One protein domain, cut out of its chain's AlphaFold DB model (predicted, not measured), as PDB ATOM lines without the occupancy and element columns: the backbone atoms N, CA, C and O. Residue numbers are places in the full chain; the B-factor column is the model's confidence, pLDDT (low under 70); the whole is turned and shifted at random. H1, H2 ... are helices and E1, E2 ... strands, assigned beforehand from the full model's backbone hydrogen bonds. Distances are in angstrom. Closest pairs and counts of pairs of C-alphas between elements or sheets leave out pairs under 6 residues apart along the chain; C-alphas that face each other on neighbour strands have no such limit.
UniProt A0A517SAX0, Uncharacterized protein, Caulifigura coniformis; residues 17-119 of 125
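AT A GLANCE: This is residues 17 to 119 of the 125 residues of an uncharacterized protein of Caulifigura coniformis (UniProt A0A517SAX0). A small body of strongly twisted sheet has a long hairpin arm, E1 and E2, running out from it to a large loop, residues 39 to 55, and at the opposite end of the long axis the helix H1 is over the sheet. In the body the meander E3 E4 E5 (three strands, each the antiparallel neighbour of the one before) joins the first part of E1, while E6 pairs with E1 on its other side. The printed part has 103 residues, with six named strands, E1 to E6, followed along the chain by one named helix, H1; the sheet is branched, with the antiparallel neighbour pairs E1 and E2, E1 and E3, E1 and E6, E3 and E4, and E4 and E5, and the class is mixed, helices and strands. The whole is loose, with a radius of gyration of the C-alphas of 16.6 A and spans of 48 by 34 by 21 A.

HOW THE PARTS SIT: Residues 17 to 18 make a short antiparallel pairing with residues 98 to 99 of E6, residues 96 to 100. E1, residues 28 to 38, has three neighbours in staggered pairing. E6 lies on one side of it, antiparallel at 168 degrees, with N 32 and O 97 at 2.8 A. On the other side are E2, residues 56 to 60, and E3, residues 69 to 75. E1 and E2 form a hairpin, antiparallel at 150 degrees, with N 36 and O 58 at 2.9 A. E1 and E3 are antiparallel, with N 29 and O 69 at 2.9 A. E3 and E4, residues 78 to 82, form a hairpin at 149 degrees, with N 72 and O 80 at 2.8 A. E4 and E5, residues 88 to 92, form another at 152 degrees, with N 81 and O 89 at 2.9 A. E5 and E6 meet only through their link. H1, residues 103 to 117, is on the sheet, over E1 and E3, at a height over the sheet of 11.3 A; the local plane there rests on only just 6 C-alphas. On the local plane it stands at 54 degrees to E1, slantwise to the strands. The closest C-alphas of E1 and H1, those of Asp 28 and Ala 106, are 6.6 A apart. In H1 every O i to N i+4 pair is within hydrogen-bond range.

IN THESE COORDINATES: E1 begins at C-alpha 28 (16.920, 5.516, -53.051) and runs 29.6 A to C-alpha 38 (-1.707, -15.665, -43.944). E2 measures 12.4 A, E3 16.3 A, E4 13.4 A, E5 13.5 A and E6 13.0 A. H1 measures 20.9 A and ends at C-alpha 117 (29.759, -6.962, -45.157).

THE WHOLE: The two C-alphas farthest apart, those of Gly 49 and Ala 119, are 51.5 A apart. The printed part has no cut, and the link E1 to E2, 17 residues, is long. The mean pLDDT of the printed part is 88.9; residues 45 to 48 and 116 to 119 are under 70.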
ATOM      1  N   ARG A  17       6.783   9.001 -47.680       95.62
ATOM      2  CA  ARG A  17       6.058   7.899 -48.338       95.62
ATOM      3  C   ARG A  17       5.984   8.142 -49.844       95.62
ATOM      4  O   ARG A  17       5.829   9.280 -50.273       95.62
ATOM      5  N   LEU A  18       6.109   7.070 -50.620       96.25
ATOM      6  CA  LEU A  18       5.990   7.102 -52.074       96.25
ATOM      7  C   LEU A  18       4.758   6.327 -52.518       96.25
ATOM      8  O   LEU A  18       4.565   5.184 -52.094       96.25
ATOM      9  N   ALA A  19       3.977   6.934 -53.408       95.56
ATOM     10  CA  ALA A  19       2.983   6.203 -54.170       95.56
ATOM     11  C   ALA A  19       3.679   5.353 -55.257       95.56
ATOM     12  O   ALA A  19       4.794   5.689 -55.685       95.56
ATOM     13  N   PRO A  20       3.074   4.242 -55.713       95.38
ATOM     14  CA  PRO A  20       3.619   3.425 -56.799       95.38
ATOM     15  C   PRO A  20       4.000   4.235 -58.052       95.38
ATOM     16  O   PRO A  20       5.068   4.038 -58.631       95.38
ATOM     17  N   GLU A  21       3.161   5.190 -58.437       95.62
ATOM     18  CA  GLU A  21       3.307   6.070 -59.596       95.62
ATOM     19  C   GLU A  21       4.438   7.101 -59.475       95.62
ATOM     20  O   GLU A  21       4.858   7.658 -60.492       95.62
ATOM     21  N   ASP A  22       4.998   7.313 -58.281       97.06
ATOM     22  CA  ASP A  22       6.129   8.222 -58.037       97.06
ATOM     23  C   ASP A  22       7.495   7.530 -58.157       97.06
ATOM     24  O   ASP A  22       8.553   8.175 -58.097       97.06
ATOM     25  N   LEU A  23       7.496   6.206 -58.331       97.19
ATOM     26  CA  LEU A  23       8.710   5.404 -58.398       97.19
ATOM     27  C   LEU A  23       9.465   5.674 -59.701       97.19
ATOM     28  O   LEU A  23       8.922   5.584 -60.804       97.19
ATOM     29  N   ARG A  24      10.750   6.003 -59.586       97.62
ATOM     30  CA  ARG A  24      11.633   6.302 -60.721       97.62
ATOM     31  C   ARG A  24      12.956   5.544 -60.593       97.62
ATOM     32  O   ARG A  24      13.510   5.470 -59.491       97.62
ATOM     33  N   PRO A  25      13.515   5.019 -61.702       97.69
ATOM     34  CA  PRO A  25      14.868   4.477 -61.712       97.69
ATOM     35  C   PRO A  25      15.873   5.454 -61.100       97.69
ATOM     36  O   PRO A  25      15.822   6.661 -61.322       97.69
ATOM     37  N   GLY A  26      16.788   4.933 -60.288       96.31
ATOM     38  CA  GLY A  26      17.767   5.754 -59.590       96.31
ATOM     39  C   GLY A  26      17.242   6.489 -58.351       96.31
ATOM     40  O   GLY A  26      17.954   7.337 -57.823       96.31
ATOM     41  N   GLN A  27      16.054   6.187 -57.833       96.19
ATOM     42  CA  GLN A  27      15.686   6.619 -56.482       96.19
ATOM     43  C   GLN A  27      16.269   5.680 -55.420       96.19
ATOM     44  O   GLN A  27      16.432   4.477 -55.646       96.19
ATOM     45  N   ASP A  28      16.579   6.257 -54.260       96.75
ATOM     46  CA  ASP A  28      16.920   5.516 -53.051       96.75
ATOM     47  C   ASP A  28      15.666   5.388 -52.194       96.75
ATOM     48  O   ASP A  28      15.077   6.391 -51.794       96.75
ATOM     49  N   ILE A  29      15.254   4.151 -51.946       97.00
ATOM     50  CA  ILE A  29      14.038   3.833 -51.202       97.00
ATOM     51  C   ILE A  29      14.340   2.848 -50.076       97.00
ATOM     52  O   ILE A  29      15.362   2.163 -50.098       97.00
ATOM     53  N   ALA A  30      13.435   2.737 -49.115       96.00
ATOM     54  CA  ALA A  30      13.396   1.632 -48.167       96.00
ATOM     55  C   ALA A  30      11.972   1.088 -48.063       96.00
ATOM     56  O   ALA A  30      11.000   1.805 -48.304       96.00
ATOM     57  N   VAL A  31      11.864  -0.185 -47.692       95.75
ATOM     58  CA  VAL A  31      10.587  -0.765 -47.271       95.75
ATOM     59  C   VAL A  31      10.308  -0.267 -45.857       95.75
ATOM     60  O   VAL A  31      11.156  -0.432 -44.980       95.75
ATOM     61  N   LEU A  32       9.152   0.361 -45.659       94.88
ATOM     62  CA  LEU A  32       8.666   0.793 -44.351       94.88
ATOM     63  C   LEU A  32       7.959  -0.378 -43.662       94.88
ATOM     64  O   LEU A  32       8.396  -0.833 -42.606       94.88
ATOM     65  N   THR A  33       6.927  -0.901 -44.322       95.00
ATOM     66  CA  THR A  33       6.145  -2.069 -43.906       95.00
ATOM     67  C   THR A  33       5.855  -2.974 -45.096       95.00
ATOM     68  O   THR A  33       5.949  -2.563 -46.257       95.00
ATOM     69  N   GLU A  34       5.508  -4.220 -44.805       94.50
ATOM     70  CA  GLU A  34       5.089  -5.219 -45.780       94.50
ATOM     71  C   GLU A  34       3.779  -5.876 -45.341       94.50
ATOM     72  O   GLU A  34       3.471  -5.950 -44.152       94.50
ATOM     73  N   ILE A  35       2.994  -6.315 -46.320       94.00
ATOM     74  CA  ILE A  35       1.741  -7.033 -46.127       94.00
ATOM     75  C   ILE A  35       2.019  -8.518 -46.324       94.00
ATOM     76  O   ILE A  35       2.423  -8.967 -47.408       94.00
ATOM     77  N   LEU A  36       1.775  -9.278 -45.264       91.38
ATOM     78  CA  LEU A  36       1.795 -10.727 -45.275       91.38
ATOM     79  C   LEU A  36       0.354 -11.236 -45.310       91.38
ATOM     80  O   LEU A  36      -0.458 -10.867 -44.467       91.38
ATOM     81  N   GLU A  37       0.047 -12.063 -46.303       90.25
ATOM     82  CA  GLU A  37      -1.218 -12.791 -46.375       90.25
ATOM     83  C   GLU A  37      -1.004 -14.165 -45.757       90.25
ATOM     84  O   GLU A  37      -0.124 -14.918 -46.181       90.25
ATOM     85  N   CYS A  38      -1.794 -14.454 -44.733       88.38
ATOM     86  CA  CYS A  38      -1.707 -15.665 -43.944       88.38
ATOM     87  C   CYS A  38      -3.054 -16.396 -43.959       88.38
ATOM     88  O   CYS A  38      -4.099 -15.744 -43.941       88.38
ATOM     89  N   PRO A  39      -3.063 -17.736 -43.947       87.75
ATOM     90  CA  PRO A  39      -4.309 -18.485 -43.853       87.75
ATOM     91  C   PRO A  39      -5.056 -18.238 -42.534       87.75
ATOM     92  O   PRO A  39      -4.437 -18.161 -41.474       87.75
ATOM     93  N   THR A  40      -6.390 -18.206 -42.581       86.00
ATOM     94  CA  THR A  40      -7.275 -17.921 -41.431       86.00
ATOM     95  C   THR A  40      -7.125 -18.915 -40.285       86.00
ATOM     96  O   THR A  40      -7.291 -18.554 -39.125       86.00
ATOM     97  N   TRP A  41      -6.759 -20.164 -40.581       83.56
ATOM     98  CA  TRP A  41      -6.593 -21.214 -39.573       83.56
ATOM     99  C   TRP A  41      -5.417 -20.981 -38.607       83.56
ATOM    100  O   TRP A  41      -5.320 -21.687 -37.609       83.56
ATOM    101  N   LEU A  42      -4.555 -19.985 -38.852       84.44
ATOM    102  CA  LEU A  42      -3.565 -19.517 -37.870       84.44
ATOM    103  C   LEU A  42      -4.191 -18.706 -36.716       84.44
ATOM    104  O   LEU A  42      -3.511 -18.462 -35.722       84.44
ATOM    105  N   TRP A  43      -5.473 -18.332 -36.821       83.06
ATOM    106  CA  TRP A  43      -6.246 -17.605 -35.802       83.06
ATOM    107  C   TRP A  43      -7.529 -18.355 -35.410       83.06
ATOM    108  O   TRP A  43      -8.640 -17.860 -35.635       83.06
ATOM    109  N   PRO A  44      -7.424 -19.570 -34.846       70.12
ATOM    110  CA  PRO A  44      -8.601 -20.340 -34.469       70.12
ATOM    111  C   PRO A  44      -9.412 -19.596 -33.396       70.12
ATOM    112  O   PRO A  44      -8.916 -19.320 -32.309       70.12
ATOM    113  N   GLY A  45     -10.673 -19.283 -33.702       69.50
ATOM    114  CA  GLY A  45     -11.638 -18.726 -32.743       69.50
ATOM    115  C   GLY A  45     -11.626 -17.204 -32.551       69.50
ATOM    116  O   GLY A  45     -12.550 -16.696 -31.927       69.50
ATOM    117  N   GLU A  46     -10.655 -16.468 -33.103       64.00
ATOM    118  CA  GLU A  46     -10.581 -15.002 -32.932       64.00
ATOM    119  C   GLU A  46     -11.198 -14.197 -34.083       64.00
ATOM    120  O   GLU A  46     -11.578 -13.042 -33.896       64.00
ATOM    121  N   VAL A  47     -11.336 -14.784 -35.276       66.00
ATOM    122  CA  VAL A  47     -11.771 -14.046 -36.470       66.00
ATOM    123  C   VAL A  47     -13.236 -14.348 -36.782       66.00
ATOM    124  O   VAL A  47     -13.557 -15.161 -37.650       66.00
ATOM    125  N   SER A  48     -14.156 -13.718 -36.048       65.38
ATOM    126  CA  SER A  48     -15.582 -13.811 -36.371       65.38
ATOM    127  C   SER A  48     -15.863 -13.098 -37.702       65.38
ATOM    128  O   SER A  48     -15.542 -11.928 -37.889       65.38
ATOM    129  N   GLY A  49     -16.439 -13.825 -38.664       71.88
ATOM    130  CA  GLY A  49     -16.875 -13.267 -39.950       71.88
ATOM    131  C   GLY A  49     -15.897 -13.391 -41.125       71.88
ATOM    132  O   GLY A  49     -16.299 -13.075 -42.241       71.88
ATOM    133  N   VAL A  50     -14.673 -13.893 -40.930       73.19
ATOM    134  CA  VAL A  50     -13.761 -14.204 -42.050       73.19
ATOM    135  C   VAL A  50     -13.957 -15.651 -42.474       73.19
ATOM    136  O   VAL A  50     -13.954 -16.565 -41.645       73.19
ATOM    137  N   ARG A  51     -14.161 -15.872 -43.775       76.12
ATOM    138  CA  ARG A  51     -14.354 -17.228 -44.290       76.12
ATOM    139  C   ARG A  51     -13.032 -18.011 -44.206       76.12
ATOM    140  O   ARG A  51     -11.964 -17.416 -44.353       76.12
ATOM    141  N   PRO A  52     -13.061 -19.341 -44.003       73.94
ATOM    142  CA  PRO A  52     -11.838 -20.148 -43.924       73.94
ATOM    143  C   PRO A  52     -10.934 -20.060 -45.167       73.94
ATOM    144  O   PRO A  52      -9.739 -20.334 -45.077       73.94
ATOM    145  N   ASP A  53     -11.508 -19.702 -46.315       79.56
ATOM    146  CA  ASP A  53     -10.850 -19.530 -47.609       79.56
ATOM    147  C   ASP A  53     -10.295 -18.113 -47.857       79.56
ATOM    148  O   ASP A  53      -9.565 -17.907 -48.826       79.56
ATOM    149  N   GLU A  54     -10.587 -17.143 -46.989       83.00
ATOM    150  CA  GLU A  54     -10.150 -15.755 -47.157       83.00
ATOM    151  C   GLU A  54      -8.889 -15.447 -46.329       83.00
ATOM    152  O   GLU A  54      -8.922 -15.559 -45.108       83.00
ATOM    153  N   PRO A  55      -7.767 -15.025 -46.940       86.31
ATOM    154  CA  PRO A  55      -6.527 -14.792 -46.208       86.31
ATOM    155  C   PRO A  55      -6.600 -13.566 -45.289       86.31
ATOM    156  O   PRO A  55      -7.045 -12.486 -45.676       86.31
ATOM    157  N   VAL A  56      -6.033 -13.699 -44.092       88.62
ATOM    158  CA  VAL A  56      -5.832 -12.595 -43.151       88.62
ATOM    159  C   VAL A  56      -4.610 -11.785 -43.582       88.62
ATOM    160  O   VAL A  56      -3.515 -12.325 -43.771       88.62
ATOM    161  N   ARG A  57      -4.782 -10.467 -43.727       90.38
ATOM    162  CA  ARG A  57      -3.709  -9.528 -44.081       90.38
ATOM    163  C   ARG A  57      -3.089  -8.917 -42.835       90.38
ATOM    164  O   ARG A  57      -3.734  -8.152 -42.125       90.38
ATOM    165  N   LEU A  58      -1.809  -9.193 -42.619       91.31
ATOM    166  CA  LEU A  58      -1.011  -8.600 -41.551       91.31
ATOM    167  C   LEU A  58      -0.076  -7.540 -42.115       91.31
ATOM    168  O   LEU A  58       0.678  -7.809 -43.051       91.31
ATOM    169  N   GLN A  59      -0.058  -6.363 -41.499       93.06
ATOM    170  CA  GLN A  59       0.976  -5.370 -41.755       93.06
ATOM    171  C   GLN A  59       2.132  -5.581 -40.776       93.06
ATOM    172  O   GLN A  59       1.961  -5.441 -39.567       93.06
ATOM    173  N   ILE A  60       3.314  -5.899 -41.299       93.38
ATOM    174  CA  ILE A  60       4.503  -6.195 -40.496       93.38
ATOM    175  C   ILE A  60       5.679  -5.293 -40.877       93.38
ATOM    176  O   ILE A  60       5.764  -4.757 -41.986       93.38
ATOM    177  N   THR A  61       6.625  -5.153 -39.952       92.50
ATOM    178  CA  THR A  61       7.925  -4.528 -40.212       92.50
ATOM    179  C   THR A  61       8.946  -5.628 -40.481       92.50
ATOM    180  O   THR A  61       9.460  -6.257 -39.558       92.50
ATOM    181  N   GLY A  62       9.230  -5.887 -41.757       81.75
ATOM    182  CA  GLY A  62      10.156  -6.946 -42.159       81.75
ATOM    183  C   GLY A  62      11.593  -6.726 -41.676       81.75
ATOM    184  O   GLY A  62      12.038  -5.594 -41.481       81.75
ATOM    185  N   ARG A  63      12.387  -7.805 -41.591       78.31
ATOM    186  CA  ARG A  63      13.819  -7.757 -41.192       78.31
ATOM    187  C   ARG A  63      14.689  -6.847 -42.073       78.31
ATOM    188  O   ARG A  63      15.795  -6.470 -41.691       78.31
ATOM    189  N   GLY A  64      14.226  -6.544 -43.285       78.00
ATOM    190  CA  GLY A  64      14.884  -5.634 -44.222       78.00
ATOM    191  C   GLY A  64      14.430  -4.176 -44.122       78.00
ATOM    192  O   GLY A  64      14.906  -3.371 -44.923       78.00
ATOM    193  N   SER A  65      13.520  -3.842 -43.201       86.31
ATOM    194  CA  SER A  65      12.995  -2.484 -43.054       86.31
ATOM    195  C   SER A  65      14.120  -1.485 -42.776       86.31
ATOM    196  O   SER A  65      15.124  -1.801 -42.133       86.31
ATOM    197  N   GLY A  66      14.003  -0.299 -43.369       85.12
ATOM    198  CA  GLY A  66      15.010   0.761 -43.271       85.12
ATOM    199  C   GLY A  66      16.308   0.524 -44.058       85.12
ATOM    200  O   GLY A  66      17.116   1.446 -44.161       85.12
ATOM    201  N   ARG A  67      16.533  -0.656 -44.664       91.12
ATOM    202  CA  ARG A  67      17.720  -0.891 -45.507       91.12
ATOM    203  C   ARG A  67      17.560  -0.202 -46.871       91.12
ATOM    204  O   ARG A  67      16.615  -0.525 -47.591       91.12
ATOM    205  N   PRO A  68      18.499   0.675 -47.280       94.50
ATOM    206  CA  PRO A  68      18.439   1.323 -48.584       94.50
ATOM    207  C   PRO A  68      18.458   0.338 -49.756       94.50
ATOM    208  O   PRO A  68      19.361  -0.491 -49.895       94.50
ATOM    209  N   LEU A  69      17.514   0.521 -50.667       95.81
ATOM    210  CA  LEU A  69      17.399  -0.134 -51.962       95.81
ATOM    211  C   LEU A  69      17.519   0.938 -53.051       95.81
ATOM    212  O   LEU A  69      17.120   2.085 -52.855       95.81
ATOM    213  N   ARG A  70      18.109   0.591 -54.195       96.81
ATOM    214  CA  ARG A  70      18.178   1.483 -55.366       96.81
ATOM    215  C   ARG A  70      17.239   0.954 -56.436       96.81
ATOM    216  O   ARG A  70      17.396  -0.198 -56.835       96.81
ATOM    217  N   ILE A  71      16.326   1.784 -56.933       97.88
ATOM    218  CA  ILE A  71      15.447   1.398 -58.045       97.88
ATOM    219  C   ILE A  71      16.272   1.273 -59.328       97.88
ATOM    220  O   ILE A  71      17.065   2.160 -59.655       97.88
ATOM    221  N   LYS A  72      16.095   0.162 -60.044       98.19
ATOM    222  CA  LYS A  72      16.792  -0.147 -61.299       98.19
ATOM    223  C   LYS A  72      15.857  -0.088 -62.496       98.19
ATOM    224  O   LYS A  72      16.221   0.514 -63.495       98.19
ATOM    225  N   ALA A  73      14.661  -0.647 -62.360       97.94
ATOM    226  CA  ALA A  73      13.608  -0.585 -63.364       97.94
ATOM    227  C   ALA A  73      12.236  -0.605 -62.682       97.94
ATOM    228  O   ALA A  73      12.102  -1.124 -61.571       97.94
ATOM    229  N   VAL A  74      11.232  -0.039 -63.347       97.94
ATOM    230  CA  VAL A  74       9.852   0.052 -62.855       97.94
ATOM    231  C   VAL A  74       8.924  -0.494 -63.936       97.94
ATOM    232  O   VAL A  74       8.971  -0.032 -65.070       97.94
ATOM    233  N   CYS A  75       8.092  -1.464 -63.572       97.56
ATOM    234  CA  CYS A  75       7.007  -2.013 -64.381       97.56
ATOM    235  C   CYS A  75       5.839  -2.296 -63.435       97.56
ATOM    236  O   CYS A  75       5.695  -3.418 -62.952       97.56
ATOM    237  N   LEU A  76       5.061  -1.265 -63.089       97.00
ATOM    238  CA  LEU A  76       4.055  -1.365 -62.030       97.00
ATOM    239  C   LEU A  76       3.115  -2.569 -62.238       97.00
ATOM    240  O   LEU A  76       2.673  -2.802 -63.362       97.00
ATOM    241  N   PRO A  77       2.821  -3.342 -61.174       96.56
ATOM    242  CA  PRO A  77       3.190  -3.115 -59.768       96.56
ATOM    243  C   PRO A  77       4.587  -3.642 -59.375       96.56
ATOM    244  O   PRO A  77       4.956  -3.619 -58.202       96.56
ATOM    245  N   PHE A  78       5.377  -4.133 -60.325       97.88
ATOM    246  CA  PHE A  78       6.663  -4.776 -60.075       97.88
ATOM    247  C   PHE A  78       7.839  -3.810 -60.243       97.88
ATOM    248  O   PHE A  78       7.954  -3.069 -61.218       97.88
ATOM    249  N   VAL A  79       8.760  -3.819 -59.283       98.12
ATOM    250  CA  VAL A  79       9.905  -2.903 -59.271       98.12
ATOM    251  C   VAL A  79      11.184  -3.670 -59.010       98.12
ATOM    252  O   VAL A  79      11.346  -4.295 -57.963       98.12
ATOM    253  N   LEU A  80      12.121  -3.597 -59.953       98.25
ATOM    254  CA  LEU A  80      13.444  -4.181 -59.789       98.25
ATOM    255  C   LEU A  80      14.307  -3.240 -58.954       98.25
ATOM    256  O   LEU A  80      14.519  -2.077 -59.314       98.25
ATOM    257  N   VAL A  81      14.863  -3.760 -57.864       97.38
ATOM    258  CA  VAL A  81      15.745  -3.011 -56.971       97.38
ATOM    259  C   VAL A  81      17.065  -3.739 -56.758       97.38
ATOM    260  O   VAL A  81      17.115  -4.967 -56.703       97.38
ATOM    261  N   SER A  82      18.144  -2.978 -56.580       96.25
ATOM    262  CA  SER A  82      19.415  -3.521 -56.099       96.25
ATOM    263  C   SER A  82      19.591  -3.261 -54.607       96.25
ATOM    264  O   SER A  82      19.361  -2.144 -54.128       96.25
ATOM    265  N   ARG A  83      20.065  -4.282 -53.902       92.94
ATOM    266  CA  ARG A  83      20.436  -4.273 -52.490       92.94
ATOM    267  C   ARG A  83      21.880  -3.800 -52.303       92.94
ATOM    268  O   ARG A  83      22.656  -3.654 -53.247       92.94
ATOM    269  N   ILE A  84      22.244  -3.546 -51.049       88.88
ATOM    270  CA  ILE A  84      23.575  -3.047 -50.665       88.88
ATOM    271  C   ILE A  84      24.670  -4.094 -50.891       88.88
ATOM    272  O   ILE A  84      25.786  -3.718 -51.253       88.88
ATOM    273  N   ASP A  85      24.315  -5.372 -50.741       85.56
ATOM    274  CA  ASP A  85      25.143  -6.556 -51.010       85.56
ATOM    275  C   ASP A  85      25.344  -6.841 -52.512       85.56
ATOM    276  O   ASP A  85      25.930  -7.853 -52.874       85.56
ATOM    277  N   GLY A  86      24.850  -5.970 -53.398       87.25
ATOM    278  CA  GLY A  86      24.970  -6.124 -54.847       87.25
ATOM    279  C   GLY A  86      23.937  -7.063 -55.472       87.25
ATOM    280  O   GLY A  86      23.822  -7.086 -56.694       87.25
ATOM    281  N   LYS A  87      23.134  -7.778 -54.672       91.81
ATOM    282  CA  LYS A  87      22.059  -8.634 -55.189       91.81
ATOM    283  C   LYS A  87      20.879  -7.796 -55.672       91.81
ATOM    284  O   LYS A  87      20.638  -6.683 -55.199       91.81
ATOM    285  N   PHE A  88      20.093  -8.364 -56.576       95.62
ATOM    286  CA  PHE A  88      18.854  -7.766 -57.061       95.62
ATOM    287  C   PHE A  88      17.653  -8.522 -56.503       95.62
ATOM    288  O   PHE A  88      17.748  -9.704 -56.177       95.62
ATOM    289  N   ARG A  89      16.522  -7.833 -56.370       95.38
ATOM    290  CA  ARG A  89      15.227  -8.475 -56.140       95.38
ATOM    291  C   ARG A  89      14.115  -7.654 -56.773       95.38
ATOM    292  O   ARG A  89      14.259  -6.443 -56.928       95.38
ATOM    293  N   THR A  90      13.003  -8.305 -57.070       97.31
ATOM    294  CA  THR A  90      11.774  -7.630 -57.491       97.31
ATOM    295  C   THR A  90      10.893  -7.383 -56.273       97.31
ATOM    296  O   THR A  90      10.784  -8.233 -55.390       97.31
ATOM    297  N   LEU A  91      10.301  -6.198 -56.197       95.94
ATOM    298  CA  LEU A  91       9.267  -5.842 -55.231       95.94
ATOM    299  C   LEU A  91       7.917  -5.834 -55.939       95.94
ATOM    300  O   LEU A  91       7.816  -5.254 -57.014       95.94
ATOM    301  N   ASP A  92       6.896  -6.417 -55.319       96.31
ATOM    302  CA  ASP A  92       5.500  -6.126 -55.653       96.31
ATOM    303  C   ASP A  92       5.028  -4.991 -54.741       96.31
ATOM    304  O   ASP A  92       4.872  -5.180 -53.532       96.31
ATOM    305  N   VAL A  93       4.835  -3.800 -55.307       95.94
ATOM    306  CA  VAL A  93       4.498  -2.586 -54.545       95.94
ATOM    307  C   VAL A  93       3.092  -2.620 -53.950       95.94
ATOM    308  O   VAL A  93       2.788  -1.816 -53.081       95.94
ATOM    309  N   ARG A  94       2.246  -3.580 -54.342       94.25
ATOM    310  CA  ARG A  94       0.946  -3.809 -53.688       94.25
ATOM    311  C   ARG A  94       1.098  -4.442 -52.309       94.25
ATOM    312  O   ARG A  94       0.184  -4.375 -51.497       94.25
ATOM    313  N   ARG A  95       2.247  -5.072 -52.045       94.44
ATOM    314  CA  ARG A  95       2.540  -5.790 -50.799       94.44
ATOM    315  C   ARG A  95       3.499  -5.037 -49.888       94.44
ATOM    316  O   ARG A  95       3.846  -5.557 -48.835       94.44
ATOM    317  N   VAL A  96       3.974  -3.854 -50.273       95.12
ATOM    318  CA  VAL A  96       4.940  -3.089 -49.474       95.12
ATOM    319  C   VAL A  96       4.623  -1.605 -49.495       95.12
ATOM    320  O   VAL A  96       4.266  -1.051 -50.528       95.12
ATOM    321  N   GLN A  97       4.834  -0.938 -48.365       95.44
ATOM    322  CA  GLN A  97       4.879   0.518 -48.316       95.44
ATOM    323  C   GLN A  97       6.327   0.970 -48.461       95.44
ATOM    324  O   GLN A  97       7.212   0.519 -47.727       95.44
ATOM    325  N   LEU A  98       6.571   1.864 -49.415       96.62
ATOM    326  CA  LEU A  98       7.901   2.376 -49.718       96.62
ATOM    327  C   LEU A  98       8.043   3.815 -49.239       96.62
ATOM    328  O   LEU A  98       7.116   4.620 -49.328       96.62
ATOM    329  N   VAL A  99       9.238   4.142 -48.761       96.75
ATOM    330  CA  VAL A  99       9.629   5.515 -48.447       96.75
ATOM    331  C   VAL A  99      10.844   5.914 -49.269       96.75
ATOM    332  O   VAL A  99      11.766   5.118 -49.453       96.75
ATOM    333  N   LYS A 100      10.860   7.157 -49.744       97.06
ATOM    334  CA  LYS A 100      12.036   7.806 -50.312       97.06
ATOM    335  C   LYS A 100      12.999   8.144 -49.187       97.06
ATOM    336  O   LYS A 100      12.628   8.824 -48.231       97.06
ATOM    337  N   LEU A 101      14.237   7.702 -49.331       95.12
ATOM    338  CA  LEU A 101      15.311   8.094 -48.434       95.12
ATOM    339  C   LEU A 101      15.961   9.385 -48.923       95.12
ATOM    340  O   LEU A 101      16.086   9.617 -50.129       95.12
ATOM    341  N   ASP A 102      16.434  10.190 -47.973       93.75
ATOM    342  CA  ASP A 102      17.397  11.233 -48.291       93.75
ATOM    343  C   ASP A 102      18.648  10.611 -48.933       93.75
ATOM    344  O   ASP A 102      19.107   9.522 -48.566       93.75
ATOM    345  N   ARG A 103      19.188  11.304 -49.936       90.94
ATOM    346  CA  ARG A 103      20.285  10.785 -50.752       90.94
ATOM    347  C   ARG A 103      21.561  10.629 -49.930       90.94
ATOM    348  O   ARG A 103      22.296   9.661 -50.139       90.94
ATOM    349  N   ASP A 104      21.844  11.561 -49.028       91.81
ATOM    350  CA  ASP A 104      23.071  11.537 -48.241       91.81
ATOM    351  C   ASP A 104      22.960  10.533 -47.097       91.81
ATOM    352  O   ASP A 104      23.887   9.741 -46.900       91.81
ATOM    353  N   PHE A 105      21.783  10.418 -46.477       91.31
ATOM    354  CA  PHE A 105      21.469   9.305 -45.580       91.31
ATOM    355  C   PHE A 105      21.680   7.939 -46.260       91.31
ATOM    356  O   PHE A 105      22.419   7.089 -45.755       91.31
ATOM    357  N   ALA A 106      21.106   7.724 -47.450       91.88
ATOM    358  CA  ALA A 106      21.224   6.453 -48.166       91.88
ATOM    359  C   ALA A 106      22.678   6.112 -48.540       91.88
ATOM    360  O   ALA A 106      23.090   4.950 -48.453       91.88
ATOM    361  N   LYS A 107      23.481   7.110 -48.937       91.12
ATOM    362  CA  LYS A 107      24.923   6.936 -49.186       91.12
ATOM    363  C   LYS A 107      25.675   6.548 -47.914       91.12
ATOM    364  O   LYS A 107      26.479   5.615 -47.966       91.12
ATOM    365  N   LEU A 108      25.426   7.240 -46.800       91.00
ATOM    366  CA  LEU A 108      26.076   6.970 -45.516       91.00
ATOM    367  C   LEU A 108      25.797   5.539 -45.055       91.00
ATOM    368  O   LEU A 108      26.735   4.785 -44.802       91.00
ATOM    369  N   VAL A 109      24.529   5.120 -45.057       90.00
ATOM    370  CA  VAL A 109      24.138   3.758 -44.667       90.00
ATOM    371  C   VAL A 109      24.780   2.708 -45.577       90.00
ATOM    372  O   VAL A 109      25.321   1.718 -45.084       90.00
ATOM    373  N   ARG A 110      24.807   2.925 -46.900       89.50
ATOM    374  CA  ARG A 110      25.504   2.018 -47.834       89.50
ATOM    375  C   ARG A 110      26.990   1.898 -47.531       89.50
ATOM    376  O   ARG A 110      27.513   0.786 -47.540       89.50
ATOM    377  N   LYS A 111      27.666   3.020 -47.280       88.06
ATOM    378  CA  LYS A 111      29.096   3.047 -46.949       88.06
ATOM    379  C   LYS A 111      29.365   2.279 -45.655       88.06
ATOM    380  O   LYS A 111      30.283   1.463 -45.623       88.06
ATOM    381  N   SER A 112      28.545   2.489 -44.628       87.25
ATOM    382  CA  SER A 112      28.671   1.799 -43.342       87.25
ATOM    383  C   SER A 112      28.418   0.298 -43.468       87.25
ATOM    384  O   SER A 112      29.233  -0.496 -43.010       87.25
ATOM    385  N   LEU A 113      27.348  -0.119 -44.150       84.31
ATOM    386  CA  LEU A 113      26.997  -1.537 -44.268       84.31
ATOM    387  C   LEU A 113      27.957  -2.328 -45.166       84.31
ATOM    388  O   LEU A 113      28.248  -3.480 -44.866       84.31
ATOM    389  N   ARG A 114      28.509  -1.722 -46.225       80.75
ATOM    390  CA  ARG A 114      29.524  -2.383 -47.069       80.75
ATOM    391  C   ARG A 114      30.821  -2.674 -46.320       80.75
ATOM    392  O   ARG A 114      31.410  -3.725 -46.537       80.75
ATOM    393  N   ARG A 115      31.235  -1.779 -45.416       75.94
ATOM    394  CA  ARG A 115      32.413  -1.996 -44.557       75.94
ATOM    395  C   ARG A 115      32.250  -3.216 -43.650       75.94
ATOM    396  O   ARG A 115      33.208  -3.944 -43.457       75.94
ATOM    397  N   HIS A 116      31.038  -3.458 -43.150       64.88
ATOM    398  CA  HIS A 116      30.749  -4.601 -42.280       64.88
ATOM    399  C   HIS A 116      30.495  -5.894 -43.067       64.88
ATOM    400  O   HIS A 116      30.832  -6.972 -42.591       64.88
ATOM    401  N   ALA A 117      29.951  -5.803 -44.285       61.22
ATOM    402  CA  ALA A 117      29.759  -6.962 -45.157       61.22
ATOM    403  C   ALA A 117      31.087  -7.537 -45.685       61.22
ATOM    404  O   ALA A 117      31.183  -8.740 -45.879       61.22
ATOM    405  N   GLY A 118      32.117  -6.702 -45.876       52.72
ATOM    406  CA  GLY A 118      33.469  -7.160 -46.224       52.72
ATOM    407  C   GLY A 118      34.239  -7.825 -45.074       52.72
ATOM    408  O   GLY A 118      35.307  -8.369 -45.317       52.72
ATOM    409  N   ALA A 119      33.713  -7.784 -43.843       51.38
ATOM    410  CA  ALA A 119      34.338  -8.360 -42.648       51.38
ATOM    411  C   ALA A 119      33.691  -9.685 -42.192       51.38
ATOM    412  O   ALA A 119      34.136 -10.271 -41.210       51.38
TER     413      ALA A 119